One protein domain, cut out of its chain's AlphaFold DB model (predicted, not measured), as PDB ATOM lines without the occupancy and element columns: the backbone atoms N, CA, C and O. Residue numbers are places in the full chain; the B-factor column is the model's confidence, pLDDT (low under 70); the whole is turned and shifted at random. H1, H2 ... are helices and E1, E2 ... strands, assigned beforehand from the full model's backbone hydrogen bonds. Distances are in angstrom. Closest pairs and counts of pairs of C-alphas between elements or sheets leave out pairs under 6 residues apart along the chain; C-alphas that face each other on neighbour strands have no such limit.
ATOM      1  N   PHE A   3      13.834  49.036  42.205       76.88
ATOM      2  CA  PHE A   3      14.840  49.000  41.138       76.88
ATOM      3  C   PHE A   3      15.878  47.909  41.444       76.88
ATOM      4  O   PHE A   3      15.943  47.421  42.567       76.88
ATOM      5  N   GLU A   4      16.674  47.484  40.459       71.06
ATOM      6  CA  GLU A   4      17.549  46.306  40.610       71.06
ATOM      7  C   GLU A   4      18.515  46.384  41.800       71.06
ATOM      8  O   GLU A   4      18.790  45.373  42.440       71.06
ATOM      9  N   GLN A   5      19.009  47.577  42.132       73.88
ATOM     10  CA  GLN A   5      19.945  47.783  43.236       73.88
ATOM     11  C   GLN A   5      19.269  48.177  44.562       73.88
ATOM     12  O   GLN A   5      19.985  48.455  45.526       73.88
ATOM     13  N   GLY A   6      17.931  48.207  44.658       76.38
ATOM     14  CA  GLY A   6      17.260  48.568  45.907       76.38
ATOM     15  C   GLY A   6      15.806  49.038  45.824       76.38
ATOM     16  O   GLY A   6      15.096  48.893  44.830       76.38
ATOM     17  N   GLU A   7      15.347  49.625  46.924       82.62
ATOM     18  CA  GLU A   7      13.970  50.069  47.118       82.62
ATOM     19  C   GLU A   7      13.929  51.537  47.536       82.62
ATOM     20  O   GLU A   7      14.662  51.982  48.420       82.62
ATOM     21  N   TYR A   8      13.031  52.293  46.910       76.81
ATOM     22  CA  TYR A   8      12.779  53.693  47.225       76.81
ATOM     23  C   TYR A   8      11.360  53.892  47.770       76.81
ATOM     24  O   TYR A   8      10.364  53.648  47.067       76.81
ATOM     25  N   HIS A   9      11.252  54.366  49.014       76.75
ATOM     26  CA  HIS A   9       9.985  54.633  49.689       76.75
ATOM     27  C   HIS A   9       9.521  56.077  49.458       76.75
ATOM     28  O   HIS A   9       9.945  57.017  50.121       76.75
ATOM     29  N   LEU A  10       8.549  56.244  48.560       69.75
ATOM     30  CA  LEU A  10       8.000  57.547  48.152       69.75
ATOM     31  C   LEU A  10       7.302  58.335  49.279       69.75
ATOM     32  O   LEU A  10       7.128  59.540  49.151       69.75
ATOM     33  N   LYS A  11       6.873  57.669  50.362       75.38
ATOM     34  CA  LYS A  11       6.167  58.310  51.488       75.38
ATOM     35  C   LYS A  11       7.099  58.889  52.553       75.38
ATOM     36  O   LYS A  11       6.714  59.837  53.223       75.38
ATOM     37  N   THR A  12       8.284  58.310  52.723       79.06
ATOM     38  CA  THR A  12       9.273  58.719  53.733       79.06
ATOM     39  C   THR A  12      10.503  59.379  53.112       79.06
ATOM     40  O   THR A  12      11.255  60.037  53.818       79.06
ATOM     41  N   GLY A  13      10.705  59.235  51.798       80.19
ATOM     42  CA  GLY A  13      11.899  59.713  51.097       80.19
ATOM     43  C   GLY A  13      13.134  58.832  51.315       80.19
ATOM     44  O   GLY A  13      14.219  59.184  50.863       80.19
ATOM     45  N   GLU A  14      12.993  57.692  51.998       75.12
ATOM     46  CA  GLU A  14      14.111  56.799  52.305       75.12
ATOM     47  C   GLU A  14      14.432  55.865  51.128       75.12
ATOM     48  O   GLU A  14      13.547  55.213  50.563       75.12
ATOM     49  N   ALA A  15      15.722  55.774  50.792       78.31
ATOM     50  CA  ALA A  15      16.267  54.875  49.780       78.31
ATOM     51  C   ALA A  15      17.142  53.807  50.449       78.31
ATOM     52  O   ALA A  15      18.119  54.142  51.120       78.31
ATOM     53  N   LYS A  16      16.822  52.527  50.243       77.62
ATOM     54  CA  LYS A  16      17.675  51.400  50.639       77.62
ATOM     55  C   LYS A  16      18.286  50.792  49.391       77.62
ATOM     56  O   LYS A  16      17.551  50.369  48.507       77.62
ATOM     57  N   TYR A  17      19.608  50.745  49.328       76.94
ATOM     58  CA  TYR A  17      20.352  50.174  48.211       76.94
ATOM     59  C   TYR A  17      21.380  49.164  48.715       76.94
ATOM     60  O   TYR A  17      21.898  49.289  49.824       76.94
ATOM     61  N   TYR A  18      21.663  48.157  47.895       76.31
ATOM     62  CA  TYR A  18      22.702  47.169  48.158       76.31
ATOM     63  C   TYR A  18      23.991  47.612  47.456       76.31
ATOM     64  O   TYR A  18      24.022  47.696  46.229       76.31
ATOM     65  N   SER A  19      25.053  47.905  48.217       77.12
ATOM     66  CA  SER A  19      26.395  48.145  47.672       77.12
ATOM     67  C   SER A  19      27.279  46.910  47.866       77.12
ATOM     68  O   SER A  19      27.273  46.267  48.917       77.12
ATOM     69  N   MET A  20      28.037  46.551  46.829       78.25
ATOM     70  CA  MET A  20      29.107  45.562  46.948       78.25
ATOM     71  C   MET A  20      30.355  46.268  47.467       78.25
ATOM     72  O   MET A  20      31.143  46.808  46.694       78.25
ATOM     73  N   GLU A  21      30.510  46.291  48.785       82.00
ATOM     74  CA  GLU A  21      31.671  46.878  49.449       82.00
ATOM     75  C   GLU A  21      32.588  45.801  50.022       82.00
ATOM     76  O   GLU A  21      32.156  44.742  50.483       82.00
ATOM     77  N   TYR A  22      33.888  46.079  49.989       84.69
ATOM     78  CA  TYR A  22      34.877  45.211  50.609       84.69
ATOM     79  C   TYR A  22      34.808  45.332  52.139       84.69
ATOM     80  O   TYR A  22      34.580  46.426  52.660       84.69
ATOM     81  N   PRO A  23      35.071  44.244  52.890       87.94
ATOM     82  CA  PRO A  23      35.220  44.332  54.337       87.94
ATOM     83  C   PRO A  23      36.382  45.268  54.698       87.94
ATOM     84  O   PRO A  23      37.356  45.377  53.955       87.94
ATOM     85  N   THR A  24      36.297  45.925  55.855       85.06
ATOM     86  CA  THR A  24      37.122  47.091  56.240       85.06
ATOM     87  C   THR A  24      38.632  46.949  55.997       85.06
ATOM     88  O   THR A  24      39.262  47.870  55.485       85.06
ATOM     89  N   TRP A  25      39.227  45.798  56.311       85.81
ATOM     90  CA  TRP A  25      40.656  45.526  56.100       85.81
ATOM     91  C   TRP A  25      41.025  45.349  54.621       85.81
ATOM     92  O   TRP A  25      42.066  45.826  54.170       85.81
ATOM     93  N   LEU A  26      40.155  44.693  53.853       87.69
ATOM     94  CA  LEU A  26      40.345  44.461  52.425       87.69
ATOM     95  C   LEU A  26      40.089  45.743  51.621       87.69
ATOM     96  O   LEU A  26      40.759  45.984  50.620       87.69
ATOM     97  N   ALA A  27      39.181  46.600  52.099       86.56
ATOM     98  CA  ALA A  27      38.919  47.915  51.525       86.56
ATOM     99  C   ALA A  27      40.167  48.813  51.555       86.56
ATOM    100  O   ALA A  27      40.456  49.480  50.564       86.56
ATOM    101  N   GLU A  28      40.947  48.787  52.641       84.25
ATOM    102  CA  GLU A  28      42.171  49.591  52.740       84.25
ATOM    103  C   GLU A  28      43.287  49.064  51.824       84.25
ATOM    104  O   GLU A  28      43.956  49.851  51.156       84.25
ATOM    105  N   LEU A  29      43.448  47.739  51.716       86.88
ATOM    106  CA  LEU A  29      44.377  47.130  50.754       86.88
ATOM    107  C   LEU A  29      43.994  47.475  49.313       86.88
ATOM    108  O   LEU A  29      44.856  47.834  48.511       86.88
ATOM    109  N   ASN A  30      42.698  47.421  49.002       85.88
ATOM    110  CA  ASN A  30      42.189  47.800  47.692       85.88
ATOM    111  C   ASN A  30      42.439  49.289  47.411       85.88
ATOM    112  O   ASN A  30      42.885  49.653  46.326       85.88
ATOM    113  N   ARG A  31      42.251  50.152  48.416       83.25
ATOM    114  CA  ARG A  31      42.534  51.588  48.317       83.25
ATOM    115  C   ARG A  31      44.014  51.881  48.072       83.25
ATOM    116  O   ARG A  31      44.322  52.792  47.312       83.25
ATOM    117  N   LEU A  32      44.920  51.113  48.681       85.50
ATOM    118  CA  LEU A  32      46.361  51.212  48.432       85.50
ATOM    119  C   LEU A  32      46.747  50.699  47.037       85.50
ATOM    120  O   LEU A  32      47.583  51.315  46.385       85.50
ATOM    121  N   HIS A  33      46.129  49.614  46.560       84.31
ATOM    122  CA  HIS A  33      46.373  49.066  45.220       84.31
ATOM    123  C   HIS A  33      45.881  50.003  44.105       84.31
ATOM    124  O   HIS A  33      46.557  50.177  43.096       84.31
ATOM    125  N   LEU A  34      44.727  50.643  44.309       80.62
ATOM    126  CA  LEU A  34      44.111  51.609  43.388       80.62
ATOM    127  C   LEU A  34      44.551  53.060  43.657       80.62
ATOM    128  O   LEU A  34      43.931  54.002  43.157       80.62
ATOM    129  N   ALA A  35      45.587  53.273  44.475       79.56
ATOM    130  CA  ALA A  35      46.016  54.609  44.869       79.56
ATOM    131  C   ALA A  35      46.530  55.408  43.659       79.56
ATOM    132  O   ALA A  35      47.567  55.094  43.077       79.56
ATOM    133  N   ASN A  36      45.820  56.484  43.314       76.31
ATOM    134  CA  ASN A  36      46.207  57.405  42.246       76.31
ATOM    135  C   ASN A  36      47.232  58.454  42.742       76.31
ATOM    136  O   ASN A  36      47.456  58.603  43.944       76.31
ATOM    137  N   SER A  37      47.816  59.230  41.826       72.81
ATOM    138  CA  SER A  37      48.853  60.255  42.057       72.81
ATOM    139  C   SER A  37      48.476  61.329  43.094       72.81
ATOM    140  O   SER A  37      49.330  61.917  43.750       72.81
ATOM    141  N   GLN A  38      47.177  61.552  43.309       74.25
ATOM    142  CA  GLN A  38      46.641  62.498  44.299       74.25
ATOM    143  C   GLN A  38      46.702  61.966  45.747       74.25
ATOM    144  O   GLN A  38      46.424  62.694  46.700       74.25
ATOM    145  N   TYR A  39      47.012  60.682  45.934       78.06
ATOM    146  CA  TYR A  39      46.972  60.017  47.229       78.06
ATOM    147  C   TYR A  39      48.307  60.149  47.977       78.06
ATOM    148  O   TYR A  39      49.376  59.949  47.402       78.06
ATOM    149  N   LYS A  40      48.266  60.415  49.293       79.69
ATOM    150  CA  LYS A  40      49.465  60.660  50.131       79.69
ATOM    151  C   LYS A  40      50.524  59.552  50.035       79.69
ATOM    152  O   LYS A  40      51.714  59.829  50.128       79.69
ATOM    153  N   TYR A  41      50.092  58.304  49.856       80.38
ATOM    154  CA  TYR A  41      50.971  57.135  49.780       80.38
ATOM    155  C   TYR A  41      51.281  56.686  48.341       80.38
ATOM    156  O   TYR A  41      51.807  55.595  48.155       80.38
ATOM    157  N   SER A  42      50.998  57.511  47.323       82.06
ATOM    158  CA  SER A  42      51.232  57.176  45.906       82.06
ATOM    159  C   SER A  42      52.699  56.841  45.590       82.06
ATOM    160  O   SER A  42      52.973  55.990  44.744       82.06
ATOM    161  N   TRP A  43      53.650  57.402  46.348       84.56
ATOM    162  CA  TRP A  43      55.068  57.031  46.267       84.56
ATOM    163  C   TRP A  43      55.308  55.523  46.426       84.56
ATOM    164  O   TRP A  43      56.235  54.988  45.822       84.56
ATOM    165  N   LEU A  44      54.478  54.818  47.206       87.75
ATOM    166  CA  LEU A  44      54.613  53.376  47.402       87.75
ATOM    167  C   LEU A  44      54.413  52.607  46.088       87.75
ATOM    168  O   LEU A  44      55.138  51.648  45.838       87.75
ATOM    169  N   SER A  45      53.504  53.065  45.222       85.44
ATOM    170  CA  SER A  45      53.280  52.489  43.892       85.44
ATOM    171  C   SER A  45      54.482  52.721  42.973       85.44
ATOM    172  O   SER A  45      54.920  51.804  42.277       85.44
ATOM    173  N   THR A  46      55.079  53.918  43.010       88.00
ATOM    174  CA  THR A  46      56.308  54.220  42.260       88.00
ATOM    175  C   THR A  46      57.486  53.386  42.760       88.00
ATOM    176  O   THR A  46      58.186  52.767  41.961       88.00
ATOM    177  N   LEU A  47      57.682  53.315  44.080       91.56
ATOM    178  CA  LEU A  47      58.717  52.497  44.709       91.56
ATOM    179  C   LEU A  47      58.551  51.023  44.336       91.56
ATOM    180  O   LEU A  47      59.527  50.376  43.964       91.56
ATOM    181  N   PHE A  48      57.323  50.505  44.399       89.75
ATOM    182  CA  PHE A  48      57.013  49.140  43.999       89.75
ATOM    183  C   PHE A  48      57.431  48.880  42.547       89.75
ATOM    184  O   PHE A  48      58.142  47.910  42.297       89.75
ATOM    185  N   GLY A  49      57.092  49.778  41.614       91.00
ATOM    186  CA  GLY A  49      57.515  49.680  40.214       91.00
ATOM    187  C   GLY A  49      59.037  49.694  40.029       91.00
ATOM    188  O   GLY A  49      59.578  48.864  39.298       91.00
ATOM    189  N   VAL A  50      59.747  50.580  40.734       94.25
ATOM    190  CA  VAL A  50      61.221  50.664  40.694       94.25
ATOM    191  C   VAL A  50      61.866  49.377  41.212       94.25
ATOM    192  O   VAL A  50      62.785  48.846  40.589       94.25
ATOM    193  N   VAL A  51      61.368  48.846  42.329       95.62
ATOM    194  CA  VAL A  51      61.850  47.589  42.914       95.62
ATOM    195  C   VAL A  51      61.576  46.412  41.976       95.62
ATOM    196  O   VAL A  51      62.452  45.571  41.780       95.62
ATOM    197  N   LEU A  52      60.400  46.364  41.343       91.94
ATOM    198  CA  LEU A  52      60.056  45.324  40.371       91.94
ATOM    199  C   LEU A  52      60.985  45.357  39.152       91.94
ATOM    200  O   LEU A  52      61.469  44.315  38.706       91.94
ATOM    201  N   PHE A  53      61.278  46.555  38.640       91.50
ATOM    202  CA  PHE A  53      62.221  46.740  37.542       91.50
ATOM    203  C   PHE A  53      63.631  46.287  37.932       91.50
ATOM    204  O   PHE A  53      64.263  45.530  37.191       91.50
ATOM    205  N   PHE A  54      64.098  46.667  39.126       93.38
ATOM    206  CA  PHE A  54      65.372  46.197  39.666       93.38
ATOM    207  C   PHE A  54      65.428  44.666  39.752       93.38
ATOM    208  O   PHE A  54      66.395  44.071  39.278       93.38
ATOM    209  N   PHE A  55      64.392  44.009  40.283       90.69
ATOM    210  CA  PHE A  55      64.347  42.547  40.354       90.69
ATOM    211  C   PHE A  55      64.362  41.886  38.973       90.69
ATOM    212  O   PHE A  55      65.051  40.881  38.785       90.69
ATOM    213  N   CYS A  56      63.662  42.464  37.993       88.06
ATOM    214  CA  CYS A  56      63.675  41.979  36.616       88.06
ATOM    215  C   CYS A  56      65.097  41.996  36.034       88.06
ATOM    216  O   CYS A  56      65.580  40.970  35.553       88.06
ATOM    217  N   VAL A  57      65.811  43.119  36.160       87.62
ATOM    218  CA  VAL A  57      67.198  43.244  35.683       87.62
ATOM    219  C   VAL A  57      68.143  42.346  36.485       87.62
ATOM    220  O   VAL A  57      68.970  41.645  35.905       87.62
ATOM    221  N   SER A  58      67.990  42.301  37.809       89.94
ATOM    222  CA  SER A  58      68.814  41.477  38.697       89.94
ATOM    223  C   SER A  58      68.682  39.982  38.402       89.94
ATOM    224  O   SER A  58      69.649  39.242  38.583       89.94
ATOM    225  N   SER A  59      67.518  39.522  37.932       86.50
ATOM    226  CA  SER A  59      67.299  38.110  37.590       86.50
ATOM    227  C   SER A  59      68.259  37.607  36.508       86.50
ATOM    228  O   SER A  59      68.610  36.427  36.502       86.50
ATOM    229  N   LEU A  60      68.765  38.499  35.645       84.81
ATOM    230  CA  LEU A  60      69.751  38.159  34.619       84.81
ATOM    231  C   LEU A  60      71.062  37.641  35.216       84.81
ATOM    232  O   LEU A  60      71.710  36.793  34.606       84.81
ATOM    233  N   TRP A  61      71.427  38.116  36.408       81.56
ATOM    234  CA  TRP A  61      72.651  37.715  37.100       81.56
ATOM    235  C   TRP A  61      72.534  36.348  37.784       81.56
ATOM    236  O   TRP A  61      73.544  35.695  38.035       81.56
ATOM    237  N   LEU A  62      71.307  35.902  38.070       86.00
ATOM    238  CA  LEU A  62      71.030  34.626  38.736       86.00
ATOM    239  C   LEU A  62      71.094  33.431  37.769       86.00
ATOM    240  O   LEU A  62      71.241  32.286  38.193       86.00
ATOM    241  N   ILE A  63      70.973  33.678  36.462       80.25
ATOM    242  CA  ILE A  63      70.925  32.623  35.449       80.25
ATOM    243  C   ILE A  63      72.326  32.003  35.298       80.25
ATOM    244  O   ILE A  63      73.275  32.717  34.966       80.25
ATOM    245  N   PRO A  64      72.487  30.674  35.475       78.06
ATOM    246  CA  PRO A  64      73.770  30.014  35.251       78.06
ATOM    247  C   PRO A  64      74.249  30.274  33.819       78.06
ATOM    248  O   PRO A  64      73.433  30.333  32.899       78.06
ATOM    249  N   SER A  65      75.570  30.385  33.622       67.12
ATOM    250  CA  SER A  65      76.252  30.866  32.399       67.12
ATOM    251  C   SER A  65      76.049  30.015  31.118       67.12
ATOM    252  O   SER A  65      76.855  30.041  30.185       67.12
ATOM    253  N   SER A  66      74.958  29.257  31.022       73.81
ATOM    254  CA  SER A  66      74.455  28.681  29.783       73.81
ATOM    255  C   SER A  66      73.947  29.789  28.859       73.81
ATOM    256  O   SER A  66      72.843  30.321  29.002       73.81
ATOM    257  N   ARG A  67      74.748  30.099  27.833       73.19
ATOM    258  CA  ARG A  67      74.461  31.144  26.831       73.19
ATOM    259  C   ARG A  67      73.106  30.986  26.128       73.19
ATOM    260  O   ARG A  67      72.598  31.958  25.579       73.19
ATOM    261  N   LYS A  68      72.517  29.784  26.117       80.44
ATOM    262  CA  LYS A  68      71.194  29.530  25.522       80.44
ATOM    263  C   LYS A  68      70.057  30.104  26.375       80.44
ATOM    264  O   LYS A  68      69.103  30.633  25.814       80.44
ATOM    265  N   MET A  69      70.160  30.020  27.701       81.69
ATOM    266  CA  MET A  69      69.107  30.469  28.618       81.69
ATOM    267  C   MET A  69      69.106  31.994  28.762       81.69
ATOM    268  O   MET A  69      68.049  32.609  28.663       81.69
ATOM    269  N   LEU A  70      70.294  32.605  28.841       83.94
ATOM    270  CA  LEU A  70      70.462  34.063  28.902       83.94
ATOM    271  C   LEU A  70      69.943  34.781  27.643       83.94
ATOM    272  O   LEU A  70      69.341  35.846  27.722       83.94
ATOM    273  N   LYS A  71      70.128  34.190  26.456       85.00
ATOM    274  CA  LYS A  71      69.563  34.750  25.218       85.00
ATOM    275  C   LYS A  71      68.037  34.748  25.242       85.00
ATOM    276  O   LYS A  71      67.423  35.724  24.834       85.00
ATOM    277  N   ARG A  72      67.425  33.663  25.729       86.19
ATOM    278  CA  ARG A  72      65.964  33.548  25.830       86.19
ATOM    279  C   ARG A  72      65.389  34.584  26.789       86.19
ATOM    280  O   ARG A  72      64.433  35.250  26.414       86.19
ATOM    281  N   SER A  73      65.982  34.766  27.970       85.19
ATOM    282  CA  SER A  73      65.526  35.797  28.911       85.19
ATOM    283  C   SER A  73      65.634  37.204  28.319       85.19
ATOM    284  O   SER A  73      64.709  37.991  28.477       85.19
ATOM    285  N   LEU A  74      66.693  37.500  27.556       88.31
ATOM    286  CA  LEU A  74      66.825  38.787  26.871       88.31
ATOM    287  C   LEU A  74      65.711  39.025  25.836       88.31
ATOM    288  O   LEU A  74      65.177  40.128  25.772       88.31
ATOM    289  N   TYR A  75      65.313  37.998  25.071       90.38
ATOM    290  CA  TYR A  75      64.166  38.103  24.157       90.38
ATOM    291  C   TYR A  75      62.855  38.390  24.901       90.38
ATOM    292  O   TYR A  75      62.072  39.215  24.438       90.38
ATOM    293  N   PHE A  76      62.628  37.763  26.061       88.75
ATOM    294  CA  PHE A  76      61.445  38.035  26.886       88.75
ATOM    295  C   PHE A  76      61.444  39.457  27.459       88.75
ATOM    296  O   PHE A  76      60.404  40.112  27.434       88.75
ATOM    297  N   ILE A  77      62.594  39.961  27.915       90.00
ATOM    298  CA  ILE A  77      62.721  41.347  28.391       90.00
ATOM    299  C   ILE A  77      62.436  42.330  27.255       90.00
ATOM    300  O   ILE A  77      61.678  43.277  27.447       90.00
ATOM    301  N   LEU A  78      62.995  42.091  26.063       92.88
ATOM    302  CA  LEU A  78      62.768  42.943  24.896       92.88
ATOM    303  C   LEU A  78      61.286  42.955  24.494       92.88
ATOM    304  O   LEU A  78      60.722  44.019  24.269       92.88
ATOM    305  N   ALA A  79      60.642  41.785  24.450       94.44
ATOM    306  CA  ALA A  79      59.216  41.672  24.153       94.44
ATOM    307  C   ALA A  79      58.354  42.406  25.194       94.44
ATOM    308  O   ALA A  79      57.447  43.146  24.821       94.44
ATOM    309  N   GLY A  80      58.669  42.259  26.486       90.62
ATOM    310  CA  GLY A  80      57.990  42.979  27.564       90.62
ATOM    311  C   GLY A  80      58.177  44.496  27.477       90.62
ATOM    312  O   GLY A  80      57.216  45.237  27.657       90.62
ATOM    313  N   ALA A  81      59.380  44.963  27.133       90.69
ATOM    314  CA  ALA A  81      59.668  46.384  26.939       90.69
ATOM    315  C   ALA A  81      58.908  46.971  25.739       90.69
ATOM    316  O   ALA A  81      58.341  48.055  25.849       90.69
ATOM    317  N   ILE A  82      58.846  46.243  24.616       96.12
ATOM    318  CA  ILE A  82      58.050  46.635  23.443       96.12
ATOM    319  C   ILE A  82      56.565  46.695  23.809       96.12
ATOM    320  O   ILE A  82      55.894  47.664  23.471       96.12
ATOM    321  N   MET A  83      56.053  45.696  24.533       93.81
ATOM    322  CA  MET A  83      54.657  45.673  24.970       93.81
ATOM    323  C   MET A  83      54.330  46.850  25.896       93.81
ATOM    324  O   MET A  83      53.328  47.525  25.682       93.81
ATOM    325  N   ALA A  84      55.192  47.147  26.873       91.06
ATOM    326  CA  ALA A  84      55.028  48.300  27.755       91.06
ATOM    327  C   ALA A  84      55.069  49.630  26.986       91.06
ATOM    328  O   ALA A  84      54.255  50.509  27.252       91.06
ATOM    329  N   ALA A  85      55.969  49.764  26.006       93.19
ATOM    330  CA  ALA A  85      56.014  50.934  25.137       93.19
ATOM    331  C   ALA A  85      54.701  51.105  24.359       93.19
ATOM    332  O   ALA A  85      54.144  52.195  24.371       93.19
ATOM    333  N   ILE A  86      54.173  50.040  23.741       96.25
ATOM    334  CA  ILE A  86      52.900  50.095  23.001       96.25
ATOM    335  C   ILE A  86      51.762  50.584  23.899       96.25
ATOM    336  O   ILE A  86      51.002  51.445  23.472       96.25
ATOM    337  N   VAL A  87      51.667  50.073  25.128       93.56
ATOM    338  CA  VAL A  87      50.653  50.498  26.103       93.56
ATOM    339  C   VAL A  87      50.799  51.995  26.404       93.56
ATOM    340  O   VAL A  87      49.874  52.746  26.133       93.56
ATOM    341  N   ILE A  88      51.995  52.459  26.786       92.50
ATOM    342  CA  ILE A  88      52.262  53.881  27.088       92.50
ATOM    343  C   ILE A  88      51.997  54.815  25.893       92.50
ATOM    344  O   ILE A  88      51.660  55.974  26.084       92.50
ATOM    345  N   LEU A  89      52.217  54.343  24.665       93.62
ATOM    346  CA  LEU A  89      51.979  55.112  23.440       93.62
ATOM    347  C   LEU A  89      50.500  55.122  23.010       93.62
ATOM    348  O   LEU A  89      50.137  55.946  22.171       93.62
ATOM    349  N   THR A  90      49.690  54.185  23.510       90.31
ATOM    350  CA  THR A  90      48.272  54.025  23.139       90.31
ATOM    351  C   THR A  90      47.330  54.583  24.215       90.31
ATOM    352  O   THR A  90      46.234  55.018  23.867       90.31
ATOM    353  N   ASP A  91      47.744  54.569  25.486       67.06
ATOM    354  CA  ASP A  91      47.089  55.282  26.597       67.06
ATOM    355  C   ASP A  91      47.264  56.810  26.494       67.06
ATOM    356  O   ASP A  91      46.295  57.534  26.825       67.06
TER     357      ASP A  91
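This is residues 3 to 91 of the 91 residues of an uncharacterized protein of Avibacterium paragallinarum (UniProt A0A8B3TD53). The printed part is strung out as an open rod: the small hairpin E1 and E2 makes one end, the short helix H1 follows, and the long helices H2 and H3 form a narrow V whose tip makes the other end. Its 89 residues, mostly helix by class, run E1, E2, H1, H2, H3. The whole is extended, with a radius of gyration of the C-alphas of 23.1 A and spans of 77 by 26 by 23 A.

Look first at the antiparallel hairpin of E1, residues 6 to 9, and E2, residues 14 to 17, where N 7 and O 16 are within hydrogen-bond range at 2.8 A. H1, residues 24 to 33, is close to but not clearly touching H2, residues 43 to 62; their closest C-alphas, of His 33 and Ser 45, are 7.8 A apart. H2 is close to but not clearly touching H3, residues 67 to 90, at a shallow tilt of 25 degrees, opposite ways; their closest C-alphas, of Leu 60 and Leu 70, are 7.1 A apart. Every O i to N i+4 pair is within hydrogen-bond range in H1 and H3, and 13 of 16 in H2.

Find C-alpha 6 at (17.260, 48.568, 45.907), where E1 begins. H2 runs 28.5 A; H3 runs 35.0 A to C-alpha 90 at (48.272, 54.025, 23.139).

The farthest C-alphas, of Lys 11 and Ser 65, are 77.6 A apart. The printed part has no cut and no long link; pLDDT is under 70 at residues 10, 65 and 91.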